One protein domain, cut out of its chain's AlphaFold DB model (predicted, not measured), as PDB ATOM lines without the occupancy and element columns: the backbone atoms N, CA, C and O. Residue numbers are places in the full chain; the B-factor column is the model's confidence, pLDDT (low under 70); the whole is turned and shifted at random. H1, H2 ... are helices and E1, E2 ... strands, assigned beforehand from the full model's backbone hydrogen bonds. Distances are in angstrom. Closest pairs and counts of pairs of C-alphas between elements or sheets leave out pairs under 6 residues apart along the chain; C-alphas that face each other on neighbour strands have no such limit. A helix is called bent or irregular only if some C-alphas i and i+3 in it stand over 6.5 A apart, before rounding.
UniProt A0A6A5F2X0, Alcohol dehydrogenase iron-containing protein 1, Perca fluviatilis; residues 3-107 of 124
ATOM      1  N   GLY A   3     198.375 237.208 124.270       73.88
ATOM      2  CA  GLY A   3     196.937 237.089 123.988       73.88
ATOM      3  C   GLY A   3     196.424 235.647 123.969       73.88
ATOM      4  O   GLY A   3     195.337 235.380 124.466       73.88
ATOM      5  N   ARG A   4     197.219 234.707 123.436       76.44
ATOM      6  CA  ARG A   4     196.813 233.296 123.294       76.44
ATOM      7  C   ARG A   4     196.723 232.607 124.655       76.44
ATOM      8  O   ARG A   4     195.730 231.940 124.923       76.44
ATOM      9  N   ASP A   5     197.680 232.873 125.540       82.44
ATOM     10  CA  ASP A   5     197.701 232.297 126.890       82.44
ATOM     11  C   ASP A   5     196.503 232.758 127.728       82.44
ATOM     12  O   ASP A   5     195.900 231.966 128.447       82.44
ATOM     13  N   ARG A   6     196.080 234.020 127.570       80.62
ATOM     14  CA  ARG A   6     194.883 234.553 128.240       80.62
ATOM     15  C   ARG A   6     193.597 233.884 127.762       80.62
ATOM     16  O   ARG A   6     192.720 233.618 128.578       80.62
ATOM     17  N   VAL A   7     193.487 233.593 126.465       82.88
ATOM     18  CA  VAL A   7     192.318 232.900 125.901       82.88
ATOM     19  C   VAL A   7     192.248 231.461 126.407       82.88
ATOM     20  O   VAL A   7     191.187 231.020 126.839       82.88
ATOM     21  N   VAL A   8     193.378 230.746 126.426       83.25
ATOM     22  CA  VAL A   8     193.439 229.373 126.952       83.25
ATOM     23  C   VAL A   8     193.111 229.347 128.447       83.25
ATOM     24  O   VAL A   8     192.338 228.498 128.895       83.25
ATOM     25  N   HIS A   9     193.625 230.309 129.214       80.25
ATOM     26  CA  HIS A   9     193.325 230.433 130.638       80.25
ATOM     27  C   HIS A   9     191.830 230.683 130.891       80.25
ATOM     28  O   HIS A   9     191.225 230.017 131.728       80.25
ATOM     29  N   LEU A  10     191.208 231.583 130.121       81.12
ATOM     30  CA  LEU A  10     189.776 231.871 130.223       81.12
ATOM     31  C   LEU A  10     188.917 230.644 129.881       81.12
ATOM     32  O   LEU A  10     187.990 230.319 130.619       81.12
ATOM     33  N   LEU A  11     189.244 229.933 128.798       80.19
ATOM     34  CA  LEU A  11     188.540 228.707 128.403       80.19
ATOM     35  C   LEU A  11     188.639 227.621 129.483       80.19
ATOM     36  O   LEU A  11     187.657 226.935 129.762       80.19
ATOM     37  N   THR A  12     189.796 227.512 130.138       78.19
ATOM     38  CA  THR A  12     190.016 226.558 131.234       78.19
ATOM     39  C   THR A  12     189.168 226.910 132.464       78.19
ATOM     40  O   THR A  12     188.572 226.020 133.068       78.19
ATOM     41  N   GLN A  13     189.039 228.200 132.797       78.19
ATOM     42  CA  GLN A  13     188.187 228.664 133.901       78.19
ATOM     43  C   GLN A  13     186.688 228.489 133.612       78.19
ATOM     44  O   GLN A  13     185.924 228.116 134.503       78.19
ATOM     45  N   LEU A  14     186.253 228.710 132.368       74.50
ATOM     46  CA  LEU A  14     184.865 228.476 131.956       74.50
ATOM     47  C   LEU A  14     184.507 226.984 132.007       74.50
ATOM     48  O   LEU A  14     183.434 226.627 132.486       74.50
ATOM     49  N   ALA A  15     185.423 226.108 131.587       70.75
ATOM     50  CA  ALA A  15     185.232 224.663 131.659       70.75
ATOM     51  C   ALA A  15     185.159 224.136 133.104       70.75
ATOM     52  O   ALA A  15     184.448 223.167 133.367       70.75
ATOM     53  N   SER A  16     185.865 224.758 134.058       68.44
ATOM     54  CA  SER A  16     185.783 224.375 135.474       68.44
ATOM     55  C   SER A  16     184.544 224.925 136.185       68.44
ATOM     56  O   SER A  16     184.084 224.304 137.139       68.44
ATOM     57  N   ALA A  17     184.010 226.065 135.732       65.88
ATOM     58  CA  ALA A  17     182.775 226.661 136.248       65.88
ATOM     59  C   ALA A  17     181.498 226.062 135.622       65.88
ATOM     60  O   ALA A  17     180.406 226.234 136.166       65.88
ATOM     61  N   ALA A  18     181.615 225.352 134.496       63.88
ATOM     62  CA  ALA A  18     180.497 224.662 133.871       63.88
ATOM     63  C   ALA A  18     180.014 223.490 134.748       63.88
ATOM     64  O   ALA A  18     180.796 222.652 135.206       63.88
ATOM     65  N   CYS A  19     178.703 223.429 134.985       58.94
ATOM     66  CA  CYS A  19     178.083 222.389 135.802       58.94
ATOM     67  C   CYS A  19     178.351 220.992 135.223       58.94
ATOM     68  O   CYS A  19     177.967 220.681 134.099       58.94
ATOM     69  N   ARG A  20     178.958 220.114 136.029       60.00
ATOM     70  CA  ARG A  20     179.217 218.700 135.697       60.00
ATOM     71  C   ARG A  20     178.021 217.788 135.992       60.00
ATOM     72  O   ARG A  20     178.195 216.586 136.178       60.00
ATOM     73  N   CYS A  21     176.819 218.347 136.120       53.56
ATOM     74  CA  CYS A  21     175.630 217.546 136.365       53.56
ATOM     75  C   CYS A  21     175.167 216.895 135.045       53.56
ATOM     76  O   CYS A  21     175.114 217.578 134.021       53.56
ATOM     77  N   PRO A  22     174.790 215.602 135.054       57.75
ATOM     78  CA  PRO A  22     174.347 214.878 133.856       57.75
ATOM     79  C   PRO A  22     173.129 215.485 133.154       57.75
ATOM     80  O   PRO A  22     172.849 215.135 132.015       57.75
ATOM     81  N   ALA A  23     172.403 216.382 133.826       51.12
ATOM     82  CA  ALA A  23     171.282 217.087 133.230       51.12
ATOM     83  C   ALA A  23     171.728 218.155 132.217       51.12
ATOM     84  O   ALA A  23     170.986 218.395 131.275       51.12
ATOM     85  N   HIS A  24     172.915 218.769 132.365       54.75
ATOM     86  CA  HIS A  24     173.344 219.922 131.551       54.75
ATOM     87  C   HIS A  24     174.781 219.822 130.981       54.75
ATOM     88  O   HIS A  24     175.314 220.826 130.506       54.75
ATOM     89  N   SER A  25     175.443 218.657 131.004       52.53
ATOM     90  CA  SER A  25     176.741 218.492 130.334       52.53
ATOM     91  C   SER A  25     176.568 218.058 128.871       52.53
ATOM     92  O   SER A  25     176.105 216.960 128.574       52.53
ATOM     93  N   ASN A  26     177.028 218.889 127.930       56.09
ATOM     94  CA  ASN A  26     177.103 218.573 126.491       56.09
ATOM     95  C   ASN A  26     178.190 217.520 126.156       56.09
ATOM     96  O   ASN A  26     178.766 217.531 125.071       56.09
ATOM     97  N   THR A  27     178.518 216.621 127.086       51.09
ATOM     98  CA  THR A  27     179.546 215.576 126.928       51.09
ATOM     99  C   THR A  27     178.930 214.191 127.097       51.09
ATOM    100  O   THR A  27     179.479 213.308 127.750       51.09
ATOM    101  N   PHE A  28     177.773 213.972 126.479       52.88
ATOM    102  CA  PHE A  28     177.376 212.620 126.116       52.88
ATOM    103  C   PHE A  28     178.178 212.220 124.880       52.88
ATOM    104  O   PHE A  28     177.931 212.759 123.813       52.88
ATOM    105  N   HIS A  29     179.187 211.363 125.068       50.72
ATOM    106  CA  HIS A  29     179.689 210.330 124.142       50.72
ATOM    107  C   HIS A  29     181.141 209.954 124.492       50.72
ATOM    108  O   HIS A  29     182.053 210.146 123.698       50.72
ATOM    109  N   GLN A  30     181.384 209.380 125.673       52.75
ATOM    110  CA  GLN A  30     182.559 208.519 125.865       52.75
ATOM    111  C   GLN A  30     182.282 207.496 126.971       52.75
ATOM    112  O   GLN A  30     182.527 207.732 128.149       52.75
ATOM    113  N   GLY A  31     181.718 206.355 126.573       43.75
ATOM    114  CA  GLY A  31     181.648 205.149 127.394       43.75
ATOM    115  C   GLY A  31     182.639 204.120 126.858       43.75
ATOM    116  O   GLY A  31     182.513 203.687 125.714       43.75
ATOM    117  N   VAL A  32     183.629 203.752 127.670       48.56
ATOM    118  CA  VAL A  32     184.551 202.637 127.416       48.56
ATOM    119  C   VAL A  32     183.977 201.392 128.094       48.56
ATOM    120  O   VAL A  32     183.737 201.416 129.298       48.56
ATOM    121  N   GLY A  33     183.774 200.311 127.336       45.41
ATOM    122  CA  GLY A  33     183.414 198.993 127.872       45.41
ATOM    123  C   GLY A  33     182.593 198.152 126.896       45.41
ATOM    124  O   GLY A  33     181.381 198.313 126.800       45.41
ATOM    125  N   ALA A  34     183.256 197.254 126.166       56.06
ATOM    126  CA  ALA A  34     182.624 196.287 125.276       56.06
ATOM    127  C   ALA A  34     181.836 195.232 126.077       56.06
ATOM    128  O   ALA A  34     182.428 194.457 126.826       56.06
ATOM    129  N   ALA A  35     180.518 195.172 125.874       51.06
ATOM    130  CA  ALA A  35     179.675 194.041 126.254       51.06
ATOM    131  C   ALA A  35     179.050 193.440 124.985       51.06
ATOM    132  O   ALA A  35     178.383 194.133 124.215       51.06
ATOM    133  N   THR A  36     179.313 192.156 124.750       45.75
ATOM    134  CA  THR A  36     178.902 191.418 123.553       45.75
ATOM    135  C   THR A  36     177.396 191.119 123.576       45.75
ATOM    136  O   THR A  36     176.875 190.477 124.480       45.75
ATOM    137  N   CYS A  37     176.734 191.637 122.544       54.84
ATOM    138  CA  CYS A  37     175.350 191.551 122.080       54.84
ATOM    139  C   CYS A  37     174.432 190.436 122.631       54.84
ATOM    140  O   CYS A  37     174.605 189.266 122.299       54.84
ATOM    141  N   THR A  38     173.304 190.824 123.237       52.34
ATOM    142  CA  THR A  38     172.032 190.100 123.046       52.34
ATOM    143  C   THR A  38     170.941 191.100 122.662       52.34
ATOM    144  O   THR A  38     170.519 191.912 123.470       52.34
ATOM    145  N   VAL A  39     170.556 191.065 121.381       54.28
ATOM    146  CA  VAL A  39     169.396 191.735 120.765       54.28
ATOM    147  C   VAL A  39     169.243 193.220 121.127       54.28
ATOM    148  O   VAL A  39     168.681 193.575 122.160       54.28
ATOM    149  N   ARG A  40     169.620 194.119 120.208       57.34
ATOM    150  CA  ARG A  40     169.060 195.476 120.231       57.34
ATOM    151  C   ARG A  40     167.539 195.365 120.052       57.34
ATOM    152  O   ARG A  40     167.059 195.304 118.929       57.34
ATOM    153  N   LYS A  41     166.784 195.331 121.155       59.69
ATOM    154  CA  LYS A  41     165.342 195.642 121.200       59.69
ATOM    155  C   LYS A  41     165.146 197.160 121.133       59.69
ATOM    156  O   LYS A  41     164.447 197.747 121.948       59.69
ATOM    157  N   THR A  42     165.855 197.816 120.234       66.62
ATOM    158  CA  THR A  42     165.636 199.226 119.939       66.62
ATOM    159  C   THR A  42     165.171 199.259 118.507       66.62
ATOM    160  O   THR A  42     165.808 198.622 117.661       66.62
ATOM    161  N   ASP A  43     164.066 199.947 118.259       69.69
ATOM    162  CA  ASP A  43     163.514 200.081 116.920       69.69
ATOM    163  C   ASP A  43     164.613 200.498 115.938       69.69
ATOM    164  O   ASP A  43     165.410 201.399 116.204       69.69
ATOM    165  N   TYR A  44     164.702 199.767 114.824       79.00
ATOM    166  CA  TYR A  44     165.726 199.973 113.798       79.00
ATOM    167  C   TYR A  44     165.627 201.374 113.173       79.00
ATOM    168  O   TYR A  44     166.647 201.972 112.835       79.00
ATOM    169  N   ALA A  45     164.405 201.898 113.064       73.69
ATOM    170  CA  ALA A  45     164.104 203.264 112.673       73.69
ATOM    171  C   ALA A  45     162.734 203.660 113.242       73.69
ATOM    172  O   ALA A  45     161.809 202.847 113.243       73.69
ATOM    173  N   PHE A  46     162.605 204.905 113.693       70.50
ATOM    174  CA  PHE A  46     161.330 205.519 114.049       70.50
ATOM    175  C   PHE A  46     161.193 206.827 113.268       70.50
ATOM    176  O   PHE A  46     162.075 207.683 113.311       70.50
ATOM    177  N   GLU A  47     160.097 206.968 112.528       74.62
ATOM    178  CA  GLU A  47     159.722 208.226 111.892       74.62
ATOM    179  C   GLU A  47     158.695 208.919 112.780       74.62
ATOM    180  O   GLU A  47     157.619 208.385 113.048       74.62
ATOM    181  N   MET A  48     159.036 210.114 113.249       75.19
ATOM    182  CA  MET A  48     158.098 210.972 113.956       75.19
ATOM    183  C   MET A  48     157.620 212.038 112.975       75.19
ATOM    184  O   MET A  48     158.248 213.085 112.824       75.19
ATOM    185  N   ALA A  49     156.500 211.775 112.302       71.00
ATOM    186  CA  ALA A  49     155.758 212.794 111.565       71.00
ATOM    187  C   ALA A  49     155.059 213.719 112.573       71.00
ATOM    188  O   ALA A  49     153.847 213.673 112.771       71.00
ATOM    189  N   SER A  50     155.849 214.498 113.307       60.09
ATOM    190  CA  SER A  50     155.343 215.325 114.387       60.09
ATOM    191  C   SER A  50     155.056 216.730 113.892       60.09
ATOM    192  O   SER A  50     155.900 217.370 113.264       60.09
ATOM    193  N   SER A  51     153.882 217.251 114.240       65.31
ATOM    194  CA  SER A  51     153.654 218.696 114.232       65.31
ATOM    195  C   SER A  51     154.719 219.390 115.089       65.31
ATOM    196  O   SER A  51     155.304 218.759 115.969       65.31
ATOM    197  N   ASN A  52     154.976 220.678 114.845       76.00
ATOM    198  CA  ASN A  52     155.861 221.483 115.689       76.00
ATOM    199  C   ASN A  52     155.407 221.377 117.158       76.00
ATOM    200  O   ASN A  52     154.347 221.903 117.504       76.00
ATOM    201  N   ILE A  53     156.170 220.659 117.994       84.50
ATOM    202  CA  ILE A  53     155.819 220.465 119.401       84.50
ATOM    203  C   ILE A  53     156.501 221.535 120.241       84.50
ATOM    204  O   ILE A  53     157.723 221.679 120.210       84.50
ATOM    205  N   ARG A  54     155.708 222.240 121.045       88.69
ATOM    206  CA  ARG A  54     156.196 223.159 122.071       88.69
ATOM    207  C   ARG A  54     155.715 222.700 123.439       88.69
ATOM    208  O   ARG A  54     154.578 222.258 123.589       88.69
ATOM    209  N   TYR A  55     156.598 222.818 124.424       91.31
ATOM    210  CA  TYR A  55     156.350 222.446 125.813       91.31
ATOM    211  C   TYR A  55     156.780 223.584 126.728       91.31
ATOM    212  O   TYR A  55     157.765 224.267 126.453       91.31
ATOM    213  N   GLY A  56     156.056 223.757 127.827       92.56
ATOM    214  CA  GLY A  56     156.300 224.817 128.792       92.56
ATOM    215  C   GLY A  56     154.993 225.335 129.366       92.56
ATOM    216  O   GLY A  56     153.924 225.147 128.779       92.56
ATOM    217  N   ASP A  57     155.088 225.976 130.524       93.88
ATOM    218  CA  ASP A  57     153.940 226.660 131.103       93.88
ATOM    219  C   ASP A  57     153.490 227.806 130.183       93.88
ATOM    220  O   ASP A  57     154.314 228.507 129.597       93.88
ATOM    221  N   GLY A  58     152.179 227.959 130.002       92.62
ATOM    222  CA  GLY A  58     151.592 229.008 129.161       92.62
ATOM    223  C   GLY A  58     151.674 228.815 127.637       92.62
ATOM    224  O   GLY A  58     151.022 229.568 126.918       92.62
ATOM    225  N   VAL A  59     152.371 227.795 127.120       95.25
ATOM    226  CA  VAL A  59     152.555 227.582 125.662       95.25
ATOM    227  C   VAL A  59     151.230 227.471 124.895       95.25
ATOM    228  O   VAL A  59     151.125 227.909 123.751       95.25
ATOM    229  N   THR A  60     150.178 226.934 125.520       94.38
ATOM    230  CA  THR A  60     148.840 226.833 124.913       94.38
ATOM    231  C   THR A  60     148.271 228.192 124.490       94.38
ATOM    232  O   THR A  60     147.523 228.260 123.516       94.38
ATOM    233  N   ALA A  61     148.669 229.286 125.149       95.06
ATOM    234  CA  ALA A  61     148.204 230.633 124.828       95.06
ATOM    235  C   ALA A  61     148.766 231.181 123.501       95.06
ATOM    236  O   ALA A  61     148.262 232.184 122.995       95.06
ATOM    237  N   GLU A  62     149.775 230.536 122.916       94.94
ATOM    238  CA  GLU A  62     150.420 230.973 121.673       94.94
ATOM    239  C   GLU A  62     149.679 230.492 120.410       94.94
ATOM    240  O   GLU A  62     149.844 231.090 119.346       94.94
ATOM    241  N   ILE A  63     148.813 229.473 120.526       94.19
ATOM    242  CA  ILE A  63     148.196 228.768 119.386       94.19
ATOM    243  C   ILE A  63     147.452 229.687 118.405       94.19
ATOM    244  O   ILE A  63     147.445 229.446 117.197       94.19
ATOM    245  N   GLY A  64     146.838 230.762 118.902       94.44
ATOM    246  CA  GLY A  64     146.159 231.758 118.081       94.44
ATOM    247  C   GLY A  64     147.110 232.488 117.131       94.44
ATOM    248  O   GLY A  64     146.769 232.686 115.964       94.44
ATOM    249  N   MET A  65     148.319 232.830 117.590       94.19
ATOM    250  CA  MET A  65     149.348 233.445 116.742       94.19
ATOM    251  C   MET A  65     149.865 232.454 115.702       94.19
ATOM    252  O   MET A  65     150.042 232.826 114.544       94.19
ATOM    253  N   ASP A  66     150.038 231.183 116.071       93.56
ATOM    254  CA  ASP A  66     150.470 230.152 115.122       93.56
ATOM    255  C   ASP A  66     149.463 229.970 113.987       93.56
ATOM    256  O   ASP A  66     149.832 229.929 112.814       93.56
ATOM    257  N   LEU A  67     148.171 229.910 114.319       93.88
ATOM    258  CA  LEU A  67     147.106 229.758 113.329       93.88
ATOM    259  C   LEU A  67     146.930 231.006 112.463       93.88
ATOM    260  O   LEU A  67     146.613 230.884 111.278       93.88
ATOM    261  N   GLN A  68     147.187 232.192 113.018       93.25
ATOM    262  CA  GLN A  68     147.243 233.429 112.246       93.25
ATOM    263  C   GLN A  68     148.412 233.411 111.251       93.25
ATOM    264  O   GLN A  68     148.206 233.708 110.073       93.25
ATOM    265  N   ASN A  69     149.603 232.989 111.687       92.94
ATOM    266  CA  ASN A  69     150.788 232.850 110.835       92.94
ATOM    267  C   ASN A  69     150.597 231.791 109.739       92.94
ATOM    268  O   ASN A  69     151.075 231.961 108.620       92.94
ATOM    269  N   LEU A  70     149.840 230.728 110.028       91.44
ATOM    270  CA  LEU A  70     149.413 229.723 109.049       91.44
ATOM    271  C   LEU A  70     148.320 230.233 108.091       91.44
ATOM    272  O   LEU A  70     147.957 229.540 107.143       91.44
ATOM    273  N   GLY A  71     147.759 231.422 108.332       92.50
ATOM    274  CA  GLY A  71     146.679 231.991 107.530       92.50
ATOM    275  C   GLY A  71     145.343 231.254 107.670       92.50
ATOM    276  O   GLY A  71     144.474 231.412 106.805       92.50
ATOM    277  N   ALA A  72     145.152 230.467 108.733       92.19
ATOM    278  CA  ALA A  72     143.965 229.645 108.934       92.19
ATOM    279  C   ALA A  72     142.688 230.504 109.002       92.19
ATOM    280  O   ALA A  72     142.617 231.500 109.719       92.19
ATOM    281  N   ARG A  73     141.658 230.118 108.237       86.81
ATOM    282  CA  ARG A  73     140.381 230.860 108.145       86.81
ATOM    283  C   ARG A  73     139.199 230.143 108.790       86.81
ATOM    284  O   ARG A  73     138.250 230.791 109.213       86.81
ATOM    285  N   LYS A  74     139.237 228.811 108.819       89.56
ATOM    286  CA  LYS A  74     138.178 227.954 109.360       89.56
ATOM    287  C   LYS A  74     138.824 226.917 110.262       89.56
ATOM    288  O   LYS A  74     139.383 225.943 109.769       89.56
ATOM    289  N   VAL A  75     138.781 227.155 111.567       94.25
ATOM    290  CA  VAL A  75     139.401 226.271 112.559       94.25
ATOM    291  C   VAL A  75     138.328 225.445 113.262       94.25
ATOM    292  O   VAL A  75     137.283 225.962 113.655       94.25
ATOM    293  N   CYS A  76     138.577 224.148 113.424       95.06
ATOM    294  CA  CYS A  76     137.746 223.265 114.235       95.06
ATOM    295  C   CYS A  76     138.535 222.863 115.482       95.06
ATOM    296  O   CYS A  76     139.600 222.259 115.371       95.06
ATOM    297  N   VAL A  77     138.018 223.208 116.659       95.38
ATOM    298  CA  VAL A  77     138.561 222.759 117.942       95.38
ATOM    299  C   VAL A  77     137.816 221.490 118.329       95.38
ATOM    300  O   VAL A  77     136.632 221.540 118.655       95.38
ATOM    301  N   MET A  78     138.504 220.355 118.271       94.31
ATOM    302  CA  MET A  78     137.956 219.060 118.668       94.31
ATOM    303  C   MET A  78     138.397 218.719 120.087       94.31
ATOM    304  O   MET A  78     139.585 218.738 120.397       94.31
ATOM    305  N   THR A  79     137.440 218.407 120.952       94.94
ATOM    306  CA  THR A  79     137.687 218.039 122.346       94.94
ATOM    307  C   THR A  79     136.599 217.083 122.838       94.94
ATOM    308  O   THR A  79     135.610 216.844 122.144       94.94
ATOM    309  N   ASP A  80     136.772 216.494 124.013       93.62
ATOM    310  CA  ASP A  80     135.705 215.765 124.695       93.62
ATOM    311  C   ASP A  80     134.980 216.657 125.715       93.62
ATOM    312  O   ASP A  80     135.453 217.725 126.112       93.62
ATOM    313  N   ARG A  81     133.812 216.195 126.172       92.12
ATOM    314  CA  ARG A  81     132.929 216.971 127.056       92.12
ATOM    315  C   ARG A  81     133.508 217.216 128.445       92.12
ATOM    316  O   ARG A  81     133.027 218.108 129.146       92.12
ATOM    317  N   ASN A  82     134.457 216.391 128.879       93.12
ATOM    318  CA  ASN A  82     135.095 216.564 130.175       93.12
ATOM    319  C   ASN A  82     136.209 217.606 130.048       93.12
ATOM    320  O   ASN A  82     136.248 218.543 130.843       93.12
ATOM    321  N   LEU A  83     137.054 217.492 129.016       94.62
ATOM    322  CA  LEU A  83     138.133 218.441 128.743       94.62
ATOM    323  C   LEU A  83     137.630 219.830 128.350       94.62
ATOM    324  O   LEU A  83     138.280 220.813 128.701       94.62
ATOM    325  N   SER A  84     136.469 219.946 127.697       94.44
ATOM    326  CA  SER A  84     135.902 221.242 127.291       94.44
ATOM    327  C   SER A  84     135.666 222.211 128.455       94.44
ATOM    328  O   SER A  84     135.573 223.419 128.250       94.44
ATOM    329  N   ARG A  85     135.604 221.688 129.685       93.75
ATOM    330  CA  ARG A  85     135.403 222.449 130.925       93.75
ATOM    331  C   ARG A  85     136.703 222.745 131.669       93.75
ATOM    332  O   ARG A  85     136.659 223.354 132.735       93.75
ATOM    333  N   LEU A  86     137.840 222.279 131.158       96.38
ATOM    334  CA  LEU A  86     139.131 222.408 131.820       96.38
ATOM    335  C   LEU A  86     139.928 223.613 131.293       96.38
ATOM    336  O   LEU A  86     139.764 224.014 130.134       96.38
ATOM    337  N   PRO A  87     140.854 224.154 132.110       95.38
ATOM    338  CA  PRO A  87     141.691 225.293 131.731       95.38
ATOM    339  C   PRO A  87     142.433 225.172 130.387       95.38
ATOM    340  O   PRO A  87     142.511 226.183 129.688       95.38
ATOM    341  N   PRO A  88     142.937 223.994 129.958       93.62
ATOM    342  CA  PRO A  88     143.640 223.882 128.681       93.62
ATOM    343  C   PRO A  88     142.775 224.276 127.482       93.62
ATOM    344  O   PRO A  88     143.229 225.022 126.617       93.62
ATOM    345  N   VAL A  89     141.512 223.833 127.441       95.69
ATOM    346  CA  VAL A  89     140.605 224.185 126.340       95.69
ATOM    347  C   VAL A  89     140.228 225.659 126.420       95.69
ATOM    348  O   VAL A  89     140.269 226.344 125.403       95.69
ATOM    349  N   ALA A  90     139.950 226.179 127.618       95.88
ATOM    350  CA  ALA A  90     139.669 227.603 127.803       95.88
ATOM    351  C   ALA A  90     140.815 228.491 127.278       95.88
ATOM    352  O   ALA A  90     140.557 229.451 126.553       95.88
ATOM    353  N   SER A  91     142.070 228.120 127.559       96.50
ATOM    354  CA  SER A  91     143.260 228.832 127.074       96.50
ATOM    355  C   SER A  91     143.355 228.843 125.543       96.50
ATOM    356  O   SER A  91     143.644 229.886 124.954       96.50
ATOM    357  N   VAL A  92     143.034 227.723 124.881       96.25
ATOM    358  CA  VAL A  92     142.968 227.658 123.410       96.25
ATOM    359  C   VAL A  92     141.899 228.609 122.872       96.25
ATOM    360  O   VAL A  92     142.179 229.401 121.976       96.25
ATOM    361  N   LEU A  93     140.679 228.553 123.412       96.50
ATOM    362  CA  LEU A  93     139.566 229.378 122.932       96.50
ATOM    363  C   LEU A  93     139.838 230.874 123.135       96.50
ATOM    364  O   LEU A  93     139.551 231.680 122.247       96.50
ATOM    365  N   GLU A  94     140.429 231.250 124.270       96.94
ATOM    366  CA  GLU A  94     140.854 232.623 124.540       96.94
ATOM    367  C   GLU A  94     141.938 233.074 123.553       96.94
ATOM    368  O   GLU A  94     141.810 234.140 122.949       96.94
ATOM    369  N   SER A  95     142.965 232.248 123.334       96.81
ATOM    370  CA  SER A  95     144.048 232.528 122.385       96.81
ATOM    371  C   SER A  95     143.516 232.755 120.966       96.81
ATOM    372  O   SER A  95     143.820 233.770 120.339       96.81
ATOM    373  N   LEU A  96     142.629 231.876 120.487       95.88
ATOM    374  CA  LEU A  96     141.978 232.013 119.181       95.88
ATOM    375  C   LEU A  96     141.158 233.303 119.074       95.88
ATOM    376  O   LEU A  96     141.230 234.002 118.063       95.88
ATOM    377  N   SER A  97     140.406 233.628 120.130       94.69
ATOM    378  CA  SER A  97     139.554 234.820 120.179       94.69
ATOM    379  C   SER A  97     140.390 236.104 120.166       94.69
ATOM    380  O   SER A  97     140.089 237.027 119.412       94.69
ATOM    381  N   ARG A  98     141.488 236.143 120.934       95.81
ATOM    382  CA  ARG A  98     142.443 237.265 120.965       95.81
ATOM    383  C   ARG A  98     143.152 237.473 119.628       95.81
ATOM    384  O   ARG A  98     143.403 238.612 119.250       95.81
ATOM    385  N   SER A  99     143.449 236.394 118.910       94.12
ATOM    386  CA  SER A  99     144.087 236.447 117.589       94.12
ATOM    387  C   SER A  99     143.105 236.680 116.432       94.12
ATOM    388  O   SER A  99     143.536 236.732 115.279       94.12
ATOM    389  N   GLY A 100     141.803 236.822 116.710       93.12
ATOM    390  CA  GLY A 100     140.772 237.055 115.693       93.12
ATOM    391  C   GLY A 100     140.541 235.864 114.756       93.12
ATOM    392  O   GLY A 100     140.072 236.040 113.631       93.12
ATOM    393  N   VAL A 101     140.887 234.649 115.187       93.94
ATOM    394  CA  VAL A 101     140.734 233.431 114.384       93.94
ATOM    395  C   VAL A 101     139.304 232.915 114.523       93.94
ATOM    396  O   VAL A 101     138.818 232.692 115.627       93.94
ATOM    397  N   THR A 102     138.614 232.696 113.401       94.50
ATOM    398  CA  THR A 102     137.262 232.116 113.415       94.50
ATOM    399  C   THR A 102     137.332 230.613 113.672       94.50
ATOM    400  O   THR A 102     137.990 229.881 112.925       94.50
ATOM    401  N   TYR A 103     136.616 230.140 114.695       95.81
ATOM    402  CA  TYR A 103     136.603 228.730 115.070       95.81
ATOM    403  C   TYR A 103     135.204 228.193 115.388       95.81
ATOM    404  O   TYR A 103     134.283 228.937 115.721       95.81
ATOM    405  N   LYS A 104     135.064 226.866 115.308       96.19
ATOM    406  CA  LYS A 104     133.928 226.102 115.843       96.19
ATOM    407  C   LYS A 104     134.431 225.011 116.774       96.19
ATOM    408  O   LYS A 104     135.456 224.396 116.491       96.19
ATOM    409  N   VAL A 105     133.703 224.763 117.857       95.19
ATOM    410  CA  VAL A 105     134.052 223.731 118.841       95.19
ATOM    411  C   VAL A 105     133.182 222.499 118.620       95.19
ATOM    412  O   VAL A 105     131.963 222.610 118.502       95.19
ATOM    413  N   TYR A 106     133.816 221.332 118.574       94.69
ATOM    414  CA  TYR A 106     133.171 220.028 118.626       94.69
ATOM    415  C   TYR A 106     133.655 219.307 119.885       94.69
ATOM    416  O   TYR A 106     134.809 218.896 119.957       94.69
ATOM    417  N   ASP A 107     132.783 219.166 120.879       93.44
ATOM    418  CA  ASP A 107     133.116 218.665 122.217       93.44
ATOM    419  C   ASP A 107     132.667 217.212 122.462       93.44
ATOM    420  O   ASP A 107     132.718 216.705 123.579       93.44
TER     421      ASP A 107
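What this domain is: This is residues 3 to 107 of the 124 residues of the protein "Alcohol dehydrogenase iron-containing protein 1" of Perca fluviatilis (UniProt A0A6A5F2X0). A small, well-packed head, made of two helices side by side, H2 and H3, and a pair of short parallel strands, E1 and E2, ends a long bare arm that bows widely out and back and bears the lone helix H1 at its far end. Residues 3 to 53 stand free of the rest, 3 to 17 of them in H1, and this arm makes most of the length. The printed part has 105 residues with three named helices and two named strands, in the order H1, H2, E1, H3, E2; the class is mostly helix, with 46 of the 105 residues in named elements. The whole is extended, with a radius of gyration of the C-alphas of 24.1 A, and flat, spanning 62 by 51 by 26 A.

Where its parts are: H1, residues 3 to 17, begins at C-alpha 3 (196.937, 237.089, 123.988) and is 21.4 A long. Residues 18 to 58 hold no named element. H2 follows as residues 59 to 69, 15.8 A long, with C-alpha 59 at (152.555, 227.582, 125.662). E1 is residues 75 to 78. H3 is residues 87 to 98, 16.1 A long. E2 is residues 103 to 106, ending at C-alpha 106 (133.171, 220.028, 118.626).

How they stand to each other: H1 touches no helix and is apart from H2, H3, E1 and E2. H2 and H3 touch, with the C-alphas of Gly 64 and Leu 96 the closest at 4.3 A; they run the same way at a shallow tilt of 32 degrees. H2 is irregular: C-alphas 61 and 64 are 7.1 A apart. E1 and E2 are parallel neighbours at 22 degrees; N 77 and O 104 are 2.8 A apart and N 104 and O 75 2.9 A apart, both within hydrogen-bond range. E1, H3 and E2 form a strand-helix-strand unit, two parallel neighbour strands with a helix between them in the chain, and its crossover is right-handed. H3 and E1 are near each other, with 6 pairs of C-alphas within 10 A. The closest C-alphas of H3 and E2, those of Leu 96 and Tyr 103, are 7.5 A apart. H2 and E2 are apart. Every O i to N i+4 pair is within hydrogen-bond range in H1 and H3; in H2, 4 of 7 are.

The domain as a whole: The two C-alphas farthest apart, those of Gly 3 and Arg 81, are 67.2 A apart. Without the residues that stand free, 54 residues remain, spanning 30 by 25 by 16 A. The printed part has no cut. The link from H1 to H2, 41 residues, is long; those from H2 to E1 and from H3 to E2 are tight, and that from E1 to H3 is short. The mean pLDDT of the printed part is 79.9; residues 16 to 43 and 50 to 51 are under 70.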